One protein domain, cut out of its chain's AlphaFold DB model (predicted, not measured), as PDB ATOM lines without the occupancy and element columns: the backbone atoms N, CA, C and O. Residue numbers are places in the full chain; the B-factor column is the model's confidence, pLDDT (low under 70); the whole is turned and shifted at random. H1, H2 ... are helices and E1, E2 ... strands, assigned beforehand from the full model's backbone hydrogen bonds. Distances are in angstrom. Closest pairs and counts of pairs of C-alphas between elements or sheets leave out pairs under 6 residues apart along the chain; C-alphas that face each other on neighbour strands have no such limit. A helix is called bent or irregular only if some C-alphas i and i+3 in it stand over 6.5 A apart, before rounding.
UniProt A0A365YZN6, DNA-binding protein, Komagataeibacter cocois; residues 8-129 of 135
ATOM      1  N   LEU A   8      10.964  92.064  22.164       89.25
ATOM      2  CA  LEU A   8       9.739  92.784  22.461       89.25
ATOM      3  C   LEU A   8       9.809  93.345  23.871       89.25
ATOM      4  O   LEU A   8      10.235  92.673  24.816       89.25
ATOM      5  N   SER A   9       9.359  94.582  24.015       90.56
ATOM      6  CA  SER A   9       9.123  95.190  25.316       90.56
ATOM      7  C   SER A   9       7.993  94.466  26.056       90.56
ATOM      8  O   SER A   9       7.204  93.723  25.477       90.56
ATOM      9  N   MET A  10       7.877  94.677  27.366       90.56
ATOM     10  CA  MET A  10       6.795  94.088  28.162       90.56
ATOM     11  C   MET A  10       5.367  94.313  27.612       90.56
ATOM     12  O   MET A  10       4.603  93.346  27.624       90.56
ATOM     13  N   PRO A  11       4.957  95.524  27.172       89.38
ATOM     14  CA  PRO A  11       3.627  95.710  26.591       89.38
ATOM     15  C   PRO A  11       3.449  94.947  25.272       89.38
ATOM     16  O   PRO A  11       2.437  94.272  25.110       89.38
ATOM     17  N   GLU A  12       4.445  94.965  24.386       89.94
ATOM     18  CA  GLU A  12       4.406  94.230  23.112       89.94
ATOM     19  C   GLU A  12       4.397  92.711  23.328       89.94
ATOM     20  O   GLU A  12       3.690  91.981  22.642       89.94
ATOM     21  N   ALA A  13       5.143  92.215  24.314       92.00
ATOM     22  CA  ALA A  13       5.148  90.806  24.690       92.00
ATOM     23  C   ALA A  13       3.782  90.359  25.234       92.00
ATOM     24  O   ALA A  13       3.322  89.255  24.939       92.00
ATOM     25  N   ALA A  14       3.119  91.216  26.015       91.56
ATOM     26  CA  ALA A  14       1.780  90.945  26.524       91.56
ATOM     27  C   ALA A  14       0.754  90.882  25.380       91.56
ATOM     28  O   ALA A  14      -0.034  89.937  25.322       91.56
ATOM     29  N   GLU A  15       0.830  91.818  24.430       91.44
ATOM     30  CA  GLU A  15       0.019  91.823  23.206       91.44
ATOM     31  C   GLU A  15       0.272  90.577  22.343       91.44
ATOM     32  O   GLU A  15      -0.675  89.921  21.898       91.44
ATOM     33  N   HIS A  16       1.543  90.199  22.168       90.81
ATOM     34  CA  HIS A  16       1.936  89.014  21.405       90.81
ATOM     35  C   HIS A  16       1.350  87.735  21.997       90.81
ATOM     36  O   HIS A  16       0.875  86.880  21.252       90.81
ATOM     37  N   ILE A  17       1.345  87.597  23.325       91.56
ATOM     38  CA  ILE A  17       0.725  86.453  24.007       91.56
ATOM     39  C   ILE A  17      -0.806  86.546  23.952       91.56
ATOM     40  O   ILE A  17      -1.461  85.525  23.781       91.56
ATOM     41  N   GLY A  18      -1.372  87.750  24.044       91.62
ATOM     42  CA  GLY A  18      -2.816  87.982  24.128       91.62
ATOM     43  C   GLY A  18      -3.319  88.211  25.556       91.62
ATOM     44  O   GLY A  18      -4.480  87.954  25.858       91.62
ATOM     45  N   ILE A  19      -2.464  88.695  26.457       92.31
ATOM     46  CA  ILE A  19      -2.819  89.008  27.850       92.31
ATOM     47  C   ILE A  19      -2.552  90.476  28.170       92.31
ATOM     48  O   ILE A  19      -1.819  91.166  27.471       92.31
ATOM     49  N   THR A  20      -3.117  90.969  29.271       91.38
ATOM     50  CA  THR A  20      -2.844  92.344  29.700       91.38
ATOM     51  C   THR A  20      -1.411  92.485  30.243       91.38
ATOM     52  O   THR A  20      -0.900  91.561  30.890       91.38
ATOM     53  N   PRO A  21      -0.761  93.656  30.085       90.94
ATOM     54  CA  PRO A  21       0.577  93.896  30.639       90.94
ATOM     55  C   PRO A  21       0.643  93.698  32.158       90.94
ATOM     56  O   PRO A  21       1.642  93.216  32.694       90.94
ATOM     57  N   PHE A  22      -0.440  94.036  32.864       90.00
ATOM     58  CA  PHE A  22      -0.565  93.784  34.297       90.00
ATOM     59  C   PHE A  22      -0.513  92.286  34.611       90.00
ATOM     60  O   PHE A  22       0.227  91.872  35.500       90.00
ATOM     61  N   ARG A  23      -1.220  91.452  33.839       90.75
ATOM     62  CA  ARG A  23      -1.212  90.002  34.044       90.75
ATOM     63  C   ARG A  23       0.163  89.389  33.786       90.75
ATOM     64  O   ARG A  23       0.625  88.593  34.599       90.75
ATOM     65  N   LEU A  24       0.856  89.822  32.731       92.12
ATOM     66  CA  LEU A  24       2.241  89.407  32.477       92.12
ATOM     67  C   LEU A  24       3.172  89.802  33.641       92.12
ATOM     68  O   LEU A  24       4.080  89.057  34.010       92.12
ATOM     69  N   ARG A  25       2.921  90.954  34.280       90.69
ATOM     70  CA  ARG A  25       3.641  91.372  35.493       90.69
ATOM     71  C   ARG A  25       3.373  90.439  36.668       90.69
ATOM     72  O   ARG A  25       4.327  90.054  37.340       90.69
ATOM     73  N   CYS A  26       2.113  90.080  36.908       89.81
ATOM     74  CA  CYS A  26       1.726  89.150  37.968       89.81
ATOM     75  C   CYS A  26       2.373  87.776  37.778       89.81
ATOM     76  O   CYS A  26       2.977  87.275  38.724       89.81
ATOM     77  N   LEU A  27       2.327  87.220  36.560       90.31
ATOM     78  CA  LEU A  27       2.978  85.948  36.221       90.31
ATOM     79  C   LEU A  27       4.460  85.984  36.606       90.31
ATOM     80  O   LEU A  27       4.938  85.146  37.369       90.31
ATOM     81  N   ARG A  28       5.161  87.051  36.215       90.06
ATOM     82  CA  ARG A  28       6.571  87.220  36.573       90.06
ATOM     83  C   ARG A  28       6.810  87.304  38.082       90.06
ATOM     84  O   ARG A  28       7.789  86.742  38.571       90.06
ATOM     85  N   LEU A  29       5.956  88.007  38.833       86.75
ATOM     86  CA  LEU A  29       6.077  88.100  40.296       86.75
ATOM     87  C   LEU A  29       5.961  86.724  40.955       86.75
ATOM     88  O   LEU A  29       6.701  86.426  41.897       86.75
ATOM     89  N   VAL A  30       5.098  85.861  40.418       85.62
ATOM     90  CA  VAL A  30       4.973  84.484  40.896       85.62
ATOM     91  C   VAL A  30       6.020  83.532  40.296       85.62
ATOM     92  O   VAL A  30       6.029  82.354  40.644       85.62
ATOM     93  N   ARG A  31       6.990  84.037  39.517       84.81
ATOM     94  CA  ARG A  31       7.987  83.245  38.765       84.81
ATOM     95  C   ARG A  31       7.350  82.236  37.794       84.81
ATOM     96  O   ARG A  31       7.938  81.194  37.537       84.81
ATOM     97  N   ALA A  32       6.174  82.568  37.279       86.56
ATOM     98  CA  ALA A  32       5.534  81.899  36.154       86.56
ATOM     99  C   ALA A  32       5.666  82.758  34.885       86.56
ATOM    100  O   ALA A  32       6.125  83.908  34.942       86.56
ATOM    101  N   GLY A  33       5.216  82.231  33.749       88.88
ATOM    102  CA  GLY A  33       5.205  82.969  32.490       88.88
ATOM    103  C   GLY A  33       6.459  82.790  31.620       88.88
ATOM    104  O   GLY A  33       7.323  81.960  31.916       88.88
ATOM    105  N   PRO A  34       6.576  83.577  30.535       90.44
ATOM    106  CA  PRO A  34       7.654  83.449  29.559       90.44
ATOM    107  C   PRO A  34       9.012  83.892  30.118       90.44
ATOM    108  O   PRO A  34       9.101  84.772  30.983       90.44
ATOM    109  N   HIS A  35      10.088  83.325  29.565       88.00
ATOM    110  CA  HIS A  35      11.453  83.684  29.941       88.00
ATOM    111  C   HIS A  35      11.801  85.119  29.512       88.00
ATOM    112  O   HIS A  35      11.435  85.580  28.431       88.00
ATOM    113  N   VAL A  36      12.522  85.838  30.377       87.00
ATOM    114  CA  VAL A  36      12.997  87.200  30.102       87.00
ATOM    115  C   VAL A  36      14.410  87.108  29.542       87.00
ATOM    116  O   VAL A  36      15.314  86.667  30.246       87.00
ATOM    117  N   ALA A  37      14.614  87.569  28.309       84.25
ATOM    118  CA  ALA A  37      15.914  87.498  27.648       84.25
ATOM    119  C   ALA A  37      16.896  88.562  28.162       84.25
ATOM    120  O   ALA A  37      18.084  88.287  28.316       84.25
ATOM    121  N   VAL A  38      16.409  89.778  28.435       83.56
ATOM    122  CA  VAL A  38      17.218  90.863  29.010       83.56
ATOM    123  C   VAL A  38      16.449  91.524  30.143       83.56
ATOM    124  O   VAL A  38      15.302  91.944  29.980       83.56
ATOM    125  N   LYS A  39      17.106  91.634  31.299       83.00
ATOM    126  CA  LYS A  39      16.592  92.323  32.481       83.00
ATOM    127  C   LYS A  39      17.574  93.419  32.884       83.00
ATOM    128  O   LYS A  39      18.541  93.147  33.587       83.00
ATOM    129  N   ASN A  40      17.286  94.649  32.473       77.50
ATOM    130  CA  ASN A  40      18.007  95.841  32.915       77.50
ATOM    131  C   ASN A  40      17.153  96.648  33.903       77.50
ATOM    132  O   ASN A  40      15.940  96.465  33.991       77.50
ATOM    133  N   ALA A  41      17.779  97.563  34.650       67.62
ATOM    134  CA  ALA A  41      17.105  98.362  35.681       67.62
ATOM    135  C   ALA A  41      15.905  99.180  35.158       67.62
ATOM    136  O   ALA A  41      15.000  99.495  35.927       67.62
ATOM    137  N   ARG A  42      15.881  99.506  33.857       70.31
ATOM    138  CA  ARG A  42      14.800 100.263  33.205       70.31
ATOM    139  C   ARG A  42      13.929  99.444  32.258       70.31
ATOM    140  O   ARG A  42      12.792  99.836  32.021       70.31
ATOM    141  N   GLU A  43      14.424  98.324  31.735       80.50
ATOM    142  CA  GLU A  43      13.767  97.626  30.630       80.50
ATOM    143  C   GLU A  43      13.793  96.110  30.785       80.50
ATOM    144  O   GLU A  43      14.759  95.504  31.258       80.50
ATOM    145  N   LEU A  44      12.686  95.508  30.364       86.44
ATOM    146  CA  LEU A  44      12.462  94.074  30.335       86.44
ATOM    147  C   LEU A  44      12.136  93.709  28.900       86.44
ATOM    148  O   LEU A  44      11.105  94.143  28.377       86.44
ATOM    149  N   LEU A  45      13.021  92.924  28.300       90.69
ATOM    150  CA  LEU A  45      12.902  92.503  26.918       90.69
ATOM    151  C   LEU A  45      12.695  90.995  26.855       90.69
ATOM    152  O   LEU A  45      13.379  90.216  27.528       90.69
ATOM    153  N   TYR A  46      11.751  90.603  26.015       91.12
ATOM    154  CA  TYR A  46      11.373  89.225  25.766       91.12
ATOM    155  C   TYR A  46      11.738  88.876  24.337       91.12
ATOM    156  O   TYR A  46      11.489  89.638  23.407       91.12
ATOM    157  N   ARG A  47      12.343  87.715  24.149       91.31
ATOM    158  CA  ARG A  47      12.628  87.197  22.819       91.31
ATOM    159  C   ARG A  47      11.364  86.538  22.282       91.31
ATOM    160  O   ARG A  47      10.714  85.802  23.020       91.31
ATOM    161  N   ILE A  48      11.029  86.777  21.014       90.81
ATOM    162  CA  ILE A  48       9.822  86.191  20.408       90.81
ATOM    163  C   ILE A  48       9.813  84.670  20.539       90.81
ATOM    164  O   ILE A  48       8.801  84.118  20.946       90.81
ATOM    165  N   GLU A  49      10.944  84.005  20.311       89.81
ATOM    166  CA  GLU A  49      11.020  82.544  20.446       89.81
ATOM    167  C   GLU A  49      10.659  82.038  21.854       89.81
ATOM    168  O   GLU A  49      10.015  80.997  21.985       89.81
ATOM    169  N   ASP A  50      11.023  82.779  22.905       91.44
ATOM    170  CA  ASP A  50      10.687  82.412  24.287       91.44
ATOM    171  C   ASP A  50       9.190  82.637  24.561       91.44
ATOM    172  O   ASP A  50       8.563  81.869  25.291       91.44
ATOM    173  N   LEU A  51       8.598  83.671  23.950       92.50
ATOM    174  CA  LEU A  51       7.160  83.933  24.018       92.50
ATOM    175  C   LEU A  51       6.361  82.866  23.264       92.50
ATOM    176  O   LEU A  51       5.360  82.383  23.785       92.50
ATOM    177  N   ASP A  52       6.805  82.482  22.068       91.75
ATOM    178  CA  ASP A  52       6.163  81.448  21.258       91.75
ATOM    179  C   ASP A  52       6.249  80.085  21.948       91.75
ATOM    180  O   ASP A  52       5.240  79.394  22.058       91.75
ATOM    181  N   SER A  53       7.413  79.741  22.507       91.94
ATOM    182  CA  SER A  53       7.596  78.517  23.298       91.94
ATOM    183  C   SER A  53       6.679  78.494  24.524       91.94
ATOM    184  O   SER A  53       6.060  77.477  24.831       91.94
ATOM    185  N   TYR A  54       6.535  79.632  25.208       93.44
ATOM    186  CA  TYR A  54       5.605  79.750  26.325       93.44
ATOM    187  C   TYR A  54       4.147  79.567  25.881       93.44
ATOM    188  O   TYR A  54       3.415  78.796  26.498       93.44
ATOM    189  N   VAL A  55       3.727  80.211  24.792       92.38
ATOM    190  CA  VAL A  55       2.372  80.056  24.238       92.38
ATOM    191  C   VAL A  55       2.101  78.604  23.842       92.38
ATOM    192  O   VAL A  55       1.036  78.083  24.168       92.38
ATOM    193  N   LEU A  56       3.061  77.930  23.207       92.12
ATOM    194  CA  LEU A  56       2.962  76.504  22.888       92.12
ATOM    195  C   LEU A  56       2.744  75.670  24.154       92.12
ATOM    196  O   LEU A  56       1.800  74.888  24.201       92.12
ATOM    197  N   SER A  57       3.510  75.924  25.219       92.31
ATOM    198  CA  SER A  57       3.337  75.216  26.498       92.31
ATOM    199  C   SER A  57       1.954  75.428  27.139       92.31
ATOM    200  O   SER A  57       1.458  74.563  27.862       92.31
ATOM    201  N   LEU A  58       1.309  76.578  26.901       91.69
ATOM    202  CA  LEU A  58      -0.057  76.828  27.367       91.69
ATOM    203  C   LEU A  58      -1.065  75.979  26.587       91.69
ATOM    204  O   LEU A  58      -1.957  75.395  27.194       91.69
ATOM    205  N   TYR A  59      -0.913  75.873  25.267       91.69
ATOM    206  CA  TYR A  59      -1.778  75.033  24.436       91.69
ATOM    207  C   TYR A  59      -1.573  73.534  24.668       91.69
ATOM    208  O   TYR A  59      -2.546  72.781  24.652       91.69
ATOM    209  N   GLU A  60      -0.335  73.099  24.901       90.44
ATOM    210  CA  GLU A  60      -0.019  71.704  25.226       90.44
ATOM    211  C   GLU A  60      -0.708  71.262  26.519       90.44
ATOM    212  O   GLU A  60      -1.281  70.175  26.567       90.44
ATOM    213  N   ARG A  61      -0.744  72.129  27.541       88.31
ATOM    214  CA  ARG A  61      -1.420  71.844  28.819       88.31
ATOM    215  C   ARG A  61      -2.905  71.526  28.677       88.31
ATOM    216  O   ARG A  61      -3.432  70.740  29.456       88.31
ATOM    217  N   VAL A  62      -3.571  72.117  27.691       89.12
ATOM    218  CA  VAL A  62      -4.992  71.870  27.397       89.12
ATOM    219  C   VAL A  62      -5.204  70.943  26.196       89.12
ATOM    220  O   VAL A  62      -6.333  70.780  25.743       89.12
ATOM    221  N   ASN A  63      -4.131  70.324  25.694       90.19
ATOM    222  CA  ASN A  63      -4.132  69.346  24.606       90.19
ATOM    223  C   ASN A  63      -4.872  69.818  23.335       90.19
ATOM    224  O   ASN A  63      -5.639  69.078  22.718       90.19
ATOM    225  N   ILE A  64      -4.668  71.082  22.955       90.00
ATOM    226  CA  ILE A  64      -5.272  71.658  21.746       90.00
ATOM    227  C   ILE A  64      -4.437  71.275  20.525       90.00
ATOM    228  O   ILE A  64      -3.213  71.405  20.534       90.00
ATOM    229  N   SER A  65      -5.096  70.856  19.444       90.62
ATOM    230  CA  SER A  65      -4.435  70.470  18.195       90.62
ATOM    231  C   SER A  65      -3.710  71.647  17.536       90.62
ATOM    232  O   SER A  65      -4.193  72.778  17.532       90.62
ATOM    233  N   THR A  66      -2.561  71.387  16.909       88.94
ATOM    234  CA  THR A  66      -1.736  72.420  16.255       88.94
ATOM    235  C   THR A  66      -2.508  73.228  15.203       88.94
ATOM    236  O   THR A  66      -2.269  74.424  15.039       88.94
ATOM    237  N   THR A  67      -3.473  72.611  14.514       90.56
ATOM    238  CA  THR A  67      -4.343  73.292  13.541       90.56
ATOM    239  C   THR A  67      -5.229  74.347  14.201       90.56
ATOM    240  O   THR A  67      -5.314  75.471  13.707       90.56
ATOM    241  N   GLU A  68      -5.833  74.022  15.345       90.12
ATOM    242  CA  GLU A  68      -6.661  74.960  16.107       90.12
ATOM    243  C   GLU A  68      -5.818  76.057  16.759       90.12
ATOM    244  O   GLU A  68      -6.221  77.221  16.758       90.12
ATOM    245  N   GLN A  69      -4.609  75.725  17.227       91.69
ATOM    246  CA  GLN A  69      -3.652  76.720  17.719       91.69
ATOM    247  C   GLN A  69      -3.361  77.771  16.638       91.69
ATOM    248  O   GLN A  69      -3.482  78.971  16.883       91.69
ATOM    249  N   LEU A  70      -3.022  77.332  15.421       90.56
ATOM    250  CA  LEU A  70      -2.720  78.225  14.301       90.56
ATOM    251  C   LEU A  70      -3.930  79.066  13.891       90.56
ATOM    252  O   LEU A  70      -3.785  80.276  13.698       90.56
ATOM    253  N   ARG A  71      -5.120  78.456  13.803       92.88
ATOM    254  CA  ARG A  71      -6.371  79.166  13.503       92.88
ATOM    255  C   ARG A  71      -6.619  80.277  14.518       92.88
ATOM    256  O   ARG A  71      -6.720  81.443  14.143       92.88
ATOM    257  N   HIS A  72      -6.609  79.933  15.801       92.94
ATOM    258  CA  HIS A  72      -6.825  80.881  16.884       92.94
ATOM    259  C   HIS A  72      -5.785  82.016  16.883       92.94
ATOM    260  O   HIS A  72      -6.125  83.192  17.024       92.94
ATOM    261  N   ARG A  73      -4.500  81.696  16.674       91.19
ATOM    262  CA  ARG A  73      -3.425  82.701  16.600       91.19
ATOM    263  C   ARG A  73      -3.573  83.622  15.392       91.19
ATOM    264  O   ARG A  73      -3.260  84.807  15.498       91.19
ATOM    265  N   ASN A  74      -4.044  83.118  14.254       91.88
ATOM    266  CA  ASN A  74      -4.343  83.944  13.084       91.88
ATOM    267  C   ASN A  74      -5.515  84.889  13.354       91.88
ATOM    268  O   ASN A  74      -5.414  86.077  13.058       91.88
ATOM    269  N   GLU A  75      -6.577  84.397  13.988       92.38
ATOM    270  CA  GLU A  75      -7.730  85.211  14.380       92.38
ATOM    271  C   GLU A  75      -7.350  86.303  15.387       92.38
ATOM    272  O   GLU A  75      -7.797  87.443  15.263       92.38
ATOM    273  N   TRP A  76      -6.508  85.989  16.377       90.75
ATOM    274  CA  TRP A  76      -5.990  86.986  17.318       90.75
ATOM    275  C   TRP A  76      -5.157  88.055  16.605       90.75
ATOM    276  O   TRP A  76      -5.409  89.246  16.778       90.75
ATOM    277  N   ARG A  77      -4.215  87.641  15.746       88.94
ATOM    278  CA  ARG A  77      -3.373  88.563  14.968       88.94
ATOM    279  C   ARG A  77      -4.192  89.459  14.040       88.94
ATOM    280  O   ARG A  77      -3.915  90.652  13.951       88.94
ATOM    281  N   GLY A  78      -5.219  88.909  13.394       89.75
ATOM    282  CA  GLY A  78      -6.152  89.679  12.572       89.75
ATOM    283  C   GLY A  78      -6.918  90.723  13.389       89.75
ATOM    284  O   GLY A  78      -7.032  91.870  12.962       89.75
ATOM    285  N   ARG A  79      -7.371  90.359  14.596       87.62
ATOM    286  CA  ARG A  79      -8.063  91.283  15.510       87.62
ATOM    287  C   ARG A  79      -7.171  92.447  15.945       87.62
ATOM    288  O   ARG A  79      -7.601  93.591  15.849       87.62
ATOM    289  N   ILE A  80      -5.939  92.182  16.385       88.94
ATOM    290  CA  ILE A  80      -5.015  93.240  16.841       88.94
ATOM    291  C   ILE A  80      -4.527  94.141  15.702       88.94
ATOM    292  O   ILE A  80      -4.375  95.345  15.906       88.94
ATOM    293  N   ALA A  81      -4.345  93.598  14.494       86.12
ATOM    294  CA  ALA A  81      -3.871  94.366  13.343       86.12
ATOM    295  C   ALA A  81      -4.837  95.495  12.943       86.12
ATOM    296  O   ALA A  81      -4.389  96.559  12.522       86.12
ATOM    297  N   GLY A  82      -6.147  95.286  13.114       83.31
ATOM    298  CA  GLY A  82      -7.177  96.290  12.822       83.31
ATOM    299  C   GLY A  82      -7.364  97.358  13.907       83.31
ATOM    300  O   GLY A  82      -8.144  98.287  13.712       83.31
ATOM    301  N   LEU A  83      -6.683  97.240  15.049       85.88
ATOM    302  CA  LEU A  83      -6.857  98.138  16.189       85.88
ATOM    303  C   LEU A  83      -5.779  99.232  16.222       85.88
ATOM    304  O   LEU A  83      -4.609  98.943  15.944       85.88
ATOM    305  N   PRO A  84      -6.136 100.469  16.617       84.88
ATOM    306  CA  PRO A  84      -5.161 101.526  16.864       84.88
ATOM    307  C   PRO A  84      -4.309 101.203  18.099       84.88
ATOM    308  O   PRO A  84      -4.809 100.635  19.074       84.88
ATOM    309  N   ASP A  85      -3.041 101.617  18.091       80.50
ATOM    310  CA  ASP A  85      -2.052 101.284  19.135       80.50
ATOM    311  C   ASP A  85      -2.517 101.652  20.556       80.50
ATOM    312  O   ASP A  85      -2.247 100.934  21.519       80.50
ATOM    313  N   THR A  86      -3.302 102.724  20.701       79.50
ATOM    314  CA  THR A  86      -3.867 103.166  21.989       79.50
ATOM    315  C   THR A  86      -4.868 102.180  22.599       79.50
ATOM    316  O   THR A  86      -5.094 102.203  23.811       79.50
ATOM    317  N   GLN A  87      -5.469 101.308  21.783       79.75
ATOM    318  CA  GLN A  87      -6.459 100.317  22.210       79.75
ATOM    319  C   GLN A  87      -5.870  98.910  22.361       79.75
ATOM    320  O   GLN A  87      -6.404  98.122  23.146       79.75
ATOM    321  N   ARG A  88      -4.752  98.597  21.691       78.06
ATOM    322  CA  ARG A  88      -4.151  97.251  21.704       78.06
ATOM    323  C   ARG A  88      -3.795  96.764  23.107       78.06
ATOM    324  O   ARG A  88      -4.155  95.654  23.477       78.06
ATOM    325  N   GLY A  89      -3.223  97.629  23.947       72.12
ATOM    326  CA  GLY A  89      -2.863  97.288  25.331       72.12
ATOM    327  C   GLY A  89      -4.041  97.095  26.301       72.12
ATOM    328  O   GLY A  89      -3.827  96.674  27.441       72.12
ATOM    329  N   ARG A  90      -5.274  97.426  25.888       78.62
ATOM    330  CA  ARG A  90      -6.499  97.237  26.692       78.62
ATOM    331  C   ARG A  90      -7.258  95.974  26.315       78.62
ATOM    332  O   ARG A  90      -8.080  95.500  27.095       78.62
ATOM    333  N   ILE A  91      -6.994  95.453  25.125       84.69
ATOM    334  CA  ILE A  91      -7.668  94.278  24.601       84.69
ATOM    335  C   ILE A  91      -6.821  93.067  24.958       84.69
ATOM    336  O   ILE A  91      -5.600  93.116  25.070       84.69
ATOM    337  N   SER A  92      -7.498  91.970  25.237       88.56
ATOM    338  CA  SER A  92      -6.862  90.721  25.618       88.56
ATOM    339  C   SER A  92      -7.707  89.590  25.091       88.56
ATOM    340  O   SER A  92      -8.921  89.733  24.928       88.56
ATOM    341  N   ASP A  93      -7.053  88.483  24.807       91.19
ATOM    342  CA  ASP A  93      -7.718  87.292  24.353       91.19
ATOM    343  C   ASP A  93      -8.327  86.552  25.560       91.19
ATOM    344  O   ASP A  93      -7.588  86.145  26.466       91.19
ATOM    345  N   PRO A  94      -9.663  86.372  25.614       89.19
ATOM    346  CA  PRO A  94     -10.315  85.662  26.709       89.19
ATOM    347  C   PRO A  94      -9.778  84.242  26.900       89.19
ATOM    348  O   PRO A  94      -9.672  83.775  28.033       89.19
ATOM    349  N   PHE A  95      -9.396  83.567  25.814       90.25
ATOM    350  CA  PHE A  95      -8.873  82.209  25.885       90.25
ATOM    351  C   PHE A  95      -7.502  82.173  26.578       90.25
ATOM    352  O   PHE A  95      -7.327  81.471  27.577       90.25
ATOM    353  N   MET A  96      -6.561  83.021  26.154       91.19
ATOM    354  CA  MET A  96      -5.267  83.186  26.834       91.19
ATOM    355  C   MET A  96      -5.406  83.678  28.275       91.19
ATOM    356  O   MET A  96      -4.617  83.311  29.153       91.19
ATOM    357  N   GLN A  97      -6.427  84.486  28.562       89.50
ATOM    358  CA  GLN A  97      -6.730  84.870  29.932       89.50
ATOM    359  C   GLN A  97      -7.100  83.668  30.808       89.50
ATOM    360  O   GLN A  97      -6.649  83.607  31.952       89.50
ATOM    361  N   VAL A  98      -7.913  82.739  30.310       89.75
ATOM    362  CA  VAL A  98      -8.285  81.538  31.067       89.75
ATOM    363  C   VAL A  98      -7.068  80.635  31.254       89.75
ATOM    364  O   VAL A  98      -6.764  80.280  32.388       89.75
ATOM    365  N   LEU A  99      -6.306  80.375  30.187       89.50
ATOM    366  CA  LEU A  99      -5.097  79.541  30.243       89.50
ATOM    367  C   LEU A  99      -4.077  80.025  31.276       89.50
ATOM    368  O   LEU A  99      -3.523  79.248  32.044       89.50
ATOM    369  N   THR A 100      -3.841  81.335  31.318       89.56
ATOM    370  CA  THR A 100      -2.875  81.922  32.258       89.56
ATOM    371  C   THR A 100      -3.412  82.058  33.680       89.56
ATOM    372  O   THR A 100      -2.638  82.320  34.602       89.56
ATOM    373  N   ARG A 101      -4.729  81.915  33.887       87.62
ATOM    374  CA  ARG A 101      -5.341  82.002  35.216       87.62
ATOM    375  C   ARG A 101      -4.927  80.823  36.080       87.62
ATOM    376  O   ARG A 101      -4.577  81.038  37.236       87.62
ATOM    377  N   ASP A 102      -4.946  79.621  35.526       82.62
ATOM    378  CA  ASP A 102      -4.651  78.413  36.294       82.62
ATOM    379  C   ASP A 102      -3.184  78.413  36.745       82.62
ATOM    380  O   ASP A 102      -2.901  78.188  37.917       82.62
ATOM    381  N   GLU A 103      -2.269  78.849  35.874       83.56
ATOM    382  CA  GLU A 103      -0.852  79.015  36.218       83.56
ATOM    383  C   GLU A 103      -0.629  80.093  37.298       83.56
ATOM    384  O   GLU A 103       0.193  79.926  38.202       83.56
ATOM    385  N   LEU A 104      -1.395  81.193  37.259       85.44
ATOM    386  CA  LEU A 104      -1.373  82.210  38.316       85.44
ATOM    387  C   LEU A 104      -1.894  81.682  39.650       85.44
ATOM    388  O   LEU A 104      -1.333  82.028  40.690       85.44
ATOM    389  N   LEU A 105      -2.966  80.890  39.633       84.19
ATOM    390  CA  LEU A 105      -3.547  80.313  40.839       84.19
ATOM    391  C   LEU A 105      -2.611  79.274  41.446       84.19
ATOM    392  O   LEU A 105      -2.361  79.321  42.645       84.19
ATOM    393  N   GLU A 106      -2.031  78.397  40.632       82.62
ATOM    394  CA  GLU A 106      -1.117  77.355  41.089       82.62
ATOM    395  C   GLU A 106       0.184  77.950  41.655       82.62
ATOM    396  O   GLU A 106       0.555  77.704  42.811       82.62
ATOM    397  N   ALA A 107       0.855  78.818  40.890       81.88
ATOM    398  CA  ALA A 107       2.090  79.462  41.335       81.88
ATOM    399  C   ALA A 107       1.845  80.465  42.481       81.88
ATOM    400  O   ALA A 107       2.686  80.631  43.374       81.88
ATOM    401  N   GLY A 108       0.687  81.131  42.467       74.00
ATOM    402  CA  GLY A 108       0.237  82.050  43.504       74.00
ATOM    403  C   GLY A 108      -0.065  81.342  44.820       74.00
ATOM    404  O   GLY A 108       0.442  81.770  45.854       74.00
ATOM    405  N   ALA A 109      -0.808  80.234  44.791       77.31
ATOM    406  CA  ALA A 109      -1.139  79.438  45.971       77.31
ATOM    407  C   ALA A 109       0.119  78.875  46.639       77.31
ATOM    408  O   ALA A 109       0.283  79.016  47.850       77.31
ATOM    409  N   ASN A 110       1.063  78.334  45.862       73.31
ATOM    410  CA  ASN A 110       2.328  77.824  46.396       73.31
ATOM    411  C   ASN A 110       3.151  78.935  47.078       73.31
ATOM    412  O   ASN A 110       3.713  78.750  48.160       73.31
ATOM    413  N   ARG A 111       3.190  80.137  46.488       73.81
ATOM    414  CA  ARG A 111       3.874  81.284  47.104       73.81
ATOM    415  C   ARG A 111       3.136  81.806  48.337       73.81
ATOM    416  O   ARG A 111       3.793  82.080  49.339       73.81
ATOM    417  N   GLY A 112       1.811  81.920  48.282       75.31
ATOM    418  CA  GLY A 112       0.974  82.330  49.409       75.31
ATOM    419  C   GLY A 112       1.144  81.393  50.600       75.31
ATOM    420  O   GLY A 112       1.399  81.856  51.708       75.31
ATOM    421  N   PHE A 113       1.137  80.081  50.352       75.06
ATOM    422  CA  PHE A 113       1.396  79.069  51.370       75.06
ATOM    423  C   PHE A 113       2.781  79.229  52.008       75.06
ATOM    424  O   PHE A 113       2.891  79.237  53.230       75.06
ATOM    425  N   ARG A 114       3.841  79.439  51.216       77.88
ATOM    426  CA  ARG A 114       5.197  79.667  51.758       77.88
ATOM    427  C   ARG A 114       5.284  80.912  52.635       77.88
ATOM    428  O   ARG A 114       5.934  80.873  53.675       77.88
ATOM    429  N   VAL A 115       4.648  82.009  52.223       81.69
ATOM    430  CA  VAL A 115       4.624  83.254  53.006       81.69
ATOM    431  C   VAL A 115       3.829  83.062  54.296       81.69
ATOM    432  O   VAL A 115       4.304  83.463  55.353       81.69
ATOM    433  N   ALA A 116       2.668  82.406  54.233       83.06
ATOM    434  CA  ALA A 116       1.862  82.093  55.410       83.06
ATOM    435  C   ALA A 116       2.610  81.171  56.386       83.06
ATOM    436  O   ALA A 116       2.594  81.416  57.587       83.06
ATOM    437  N   PHE A 117       3.324  80.165  55.876       83.25
ATOM    438  CA  PHE A 117       4.142  79.261  56.683       83.25
ATOM    439  C   PHE A 117       5.284  80.001  57.392       83.25
ATOM    440  O   PHE A 117       5.444  79.867  58.601       83.25
ATOM    441  N   LEU A 118       6.043  80.832  56.668       85.62
ATOM    442  CA  LEU A 118       7.110  81.657  57.250       85.62
ATOM    443  C   LEU A 118       6.568  82.675  58.260       85.62
ATOM    444  O   LEU A 118       7.167  82.859  59.314       85.62
ATOM    445  N   GLY A 119       5.437  83.318  57.958       87.81
ATOM    446  CA  GLY A 119       4.783  84.264  58.861       87.81
ATOM    447  C   GLY A 119       4.270  83.593  60.135       87.81
ATOM    448  O   GLY A 119       4.495  84.102  61.229       87.81
ATOM    449  N   GLY A 120       3.645  82.420  60.006       85.75
ATOM    450  CA  GLY A 120       3.222  81.601  61.140       85.75
ATOM    451  C   GLY A 120       4.406  81.156  61.994       85.75
ATOM    452  O   GLY A 120       4.375  81.313  63.210       85.75
ATOM    453  N   LEU A 121       5.489  80.690  61.365       86.56
ATOM    454  CA  LEU A 121       6.721  80.330  62.064       86.56
ATOM    455  C   LEU A 121       7.305  81.540  62.809       86.56
ATOM    456  O   LEU A 121       7.621  81.431  63.987       86.56
ATOM    457  N   PHE A 122       7.380  82.709  62.166       86.62
ATOM    458  CA  PHE A 122       7.859  83.941  62.794       86.62
ATOM    459  C   PHE A 122       7.009  84.353  64.003       86.62
ATOM    460  O   PHE A 122       7.566  84.694  65.041       86.62
ATOM    461  N   LEU A 123       5.676  84.268  63.905       84.69
ATOM    462  CA  LEU A 123       4.761  84.531  65.023       84.69
ATOM    463  C   LEU A 123       4.990  83.575  66.202       84.69
ATOM    464  O   LEU A 123       4.981  84.021  67.346       84.69
ATOM    465  N   ILE A 124       5.231  82.289  65.929       84.25
ATOM    466  CA  ILE A 124       5.556  81.286  66.957       84.25
ATOM    467  C   ILE A 124       6.907  81.600  67.614       84.25
ATOM    468  O   ILE A 124       7.036  81.535  68.832       84.25
ATOM    469  N   PHE A 125       7.921  81.980  66.834       79.50
ATOM    470  CA  PHE A 125       9.207  82.403  67.392       79.50
ATOM    471  C   PHE A 125       9.066  83.661  68.256       79.50
ATOM    472  O   PHE A 125       9.637  83.702  69.343       79.50
ATOM    473  N   LEU A 126       8.269  84.646  67.822       75.56
ATOM    474  CA  LEU A 126       7.998  85.858  68.599       75.56
ATOM    475  C   LEU A 126       7.264  85.551  69.910       75.56
ATOM    476  O   LEU A 126       7.600  86.135  70.938       75.56
ATOM    477  N   SER A 127       6.297  84.625  69.892       71.81
ATOM    478  CA  SER A 127       5.563  84.222  71.098       71.81
ATOM    479  C   SER A 127       6.433  83.438  72.084       71.81
ATOM    480  O   SER A 127       6.226  83.538  73.291       71.81
ATOM    481  N   HIS A 128       7.437  82.707  71.588       65.38
ATOM    482  CA  HIS A 128       8.404  81.976  72.405       65.38
ATOM    483  C   HIS A 128       9.618  82.800  72.858       65.38
ATOM    484  O   HIS A 128      10.403  82.293  73.658       65.38
ATOM    485  N   THR A 129       9.786  84.051  72.417       62.09
ATOM    486  CA  THR A 129      10.766  84.989  72.993       62.09
ATOM    487  C   THR A 129      10.144  85.784  74.152       62.09
ATOM    488  O   THR A 129       9.445  86.767  73.904       62.09
TER     489      THR A 129
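Overview. This is residues 8 to 129 of the 135 residues of the protein "DNA-binding protein" of Komagataeibacter cocois (UniProt A0A365YZN6). What does one see first? The model is a compact body of short, crossed helices from which the far part of one long helix, H6, sticks out like a handle: residues 113 to 129 stand free, of which 113 to 128 belong to H6. In the body H1 lies among H2, H3 and H4, with the short H5 at one side and, at another, a loop folded back on the strand E1. What is it made of? The printed part has 122 residues with six named helices and one named strand, in the order H1, H2, E1, H3, H4, H5, H6, and its class is mostly helix. How large is it? The whole is loose, with a radius of gyration of the C-alphas of 17.8 A, and elongated, spanning 63 by 36 by 24 A.

Along the chain. Where do the first elements lie? H1 is residues 10 to 17, from C-alpha 10 at (6.795, 94.088, 28.162), and is 10.6 A long from first to last C-alpha. H2, residues 21 to 29, is 12.5 A long, and the strand E1, residues 44 to 47, is 10.2 A long. What follows E1? H3 is residues 48 to 61 and 20.1 A long; H4 is residues 66 to 81 and 22.2 A long, from C-alpha 66 at (-1.736, 72.420, 16.255). H5, residues 85 to 88, is 5.2 A long. Which element is the longest helix? H6, residues 94 to 128, is 49.5 A long and ends with C-alpha 128 at (8.404, 81.976, 72.405). It has a kink of 28 degrees near residue 103, and it is neither bent nor irregular, but only just: C-alphas 99 and 102 are 6.2 A apart.

Arrangement. What stands round H1? H1 touches H2, the closest C-alphas being those of Ala 14 and Pro 21 at 5.2 A, with their lines about perpendicular at 83 degrees. It touches H3 as well, at a steep tilt of 45 degrees, the same way, with the C-alphas of Ile 17 and Val 55 closest at 6.6 A. H1 and H4 are near each other, and H5 is close to H1 but not clearly touching, its closest C-alphas being those of Glu 15 and Arg 88 at 7.0 A. How is H6 joined to the body? H6 and H2 only just touch, with 3 pairs of C-alphas within 8 A, through residues 103 to 104 of H6 alone; the closest C-alphas are those of Leu 27 and Leu 104, 6.1 A apart. H3 and H6 are close but not clearly touching, about perpendicular at 87 degrees, with the C-alphas of Leu 58 and Leu 99 closest at 6.4 A, while H4 and H6 are apart. What lies beside E1? E1 pairs with no named strand, but residues 8 to 9 pair with its residues 45 to 46, and residues 38 to 39 with its residues 44 to 45, both antiparallel. What do the helix backbones show? In H1, H2, H3 and H4 every O i to N i+4 pair is within hydrogen-bond range; in H6 29 of 31 are, and H5 is too short for such a pair.

Size, cuts and confidence. How far does it reach? The two C-alphas farthest apart are those of Gly 82 and Thr 129, 63.8 A. Without residues 113 to 129, which stand free, the body spans 35 by 33 by 23 A. Is there a cut or a long link? The printed part, residues 8 to 129, has no cut, and the link from H2 to E1, 14 residues, is long, while the other links are tight. Where is the model's confidence low? The mean pLDDT of the printed part is 86.3, and residue 41 and residues 128 to 129 are under 70.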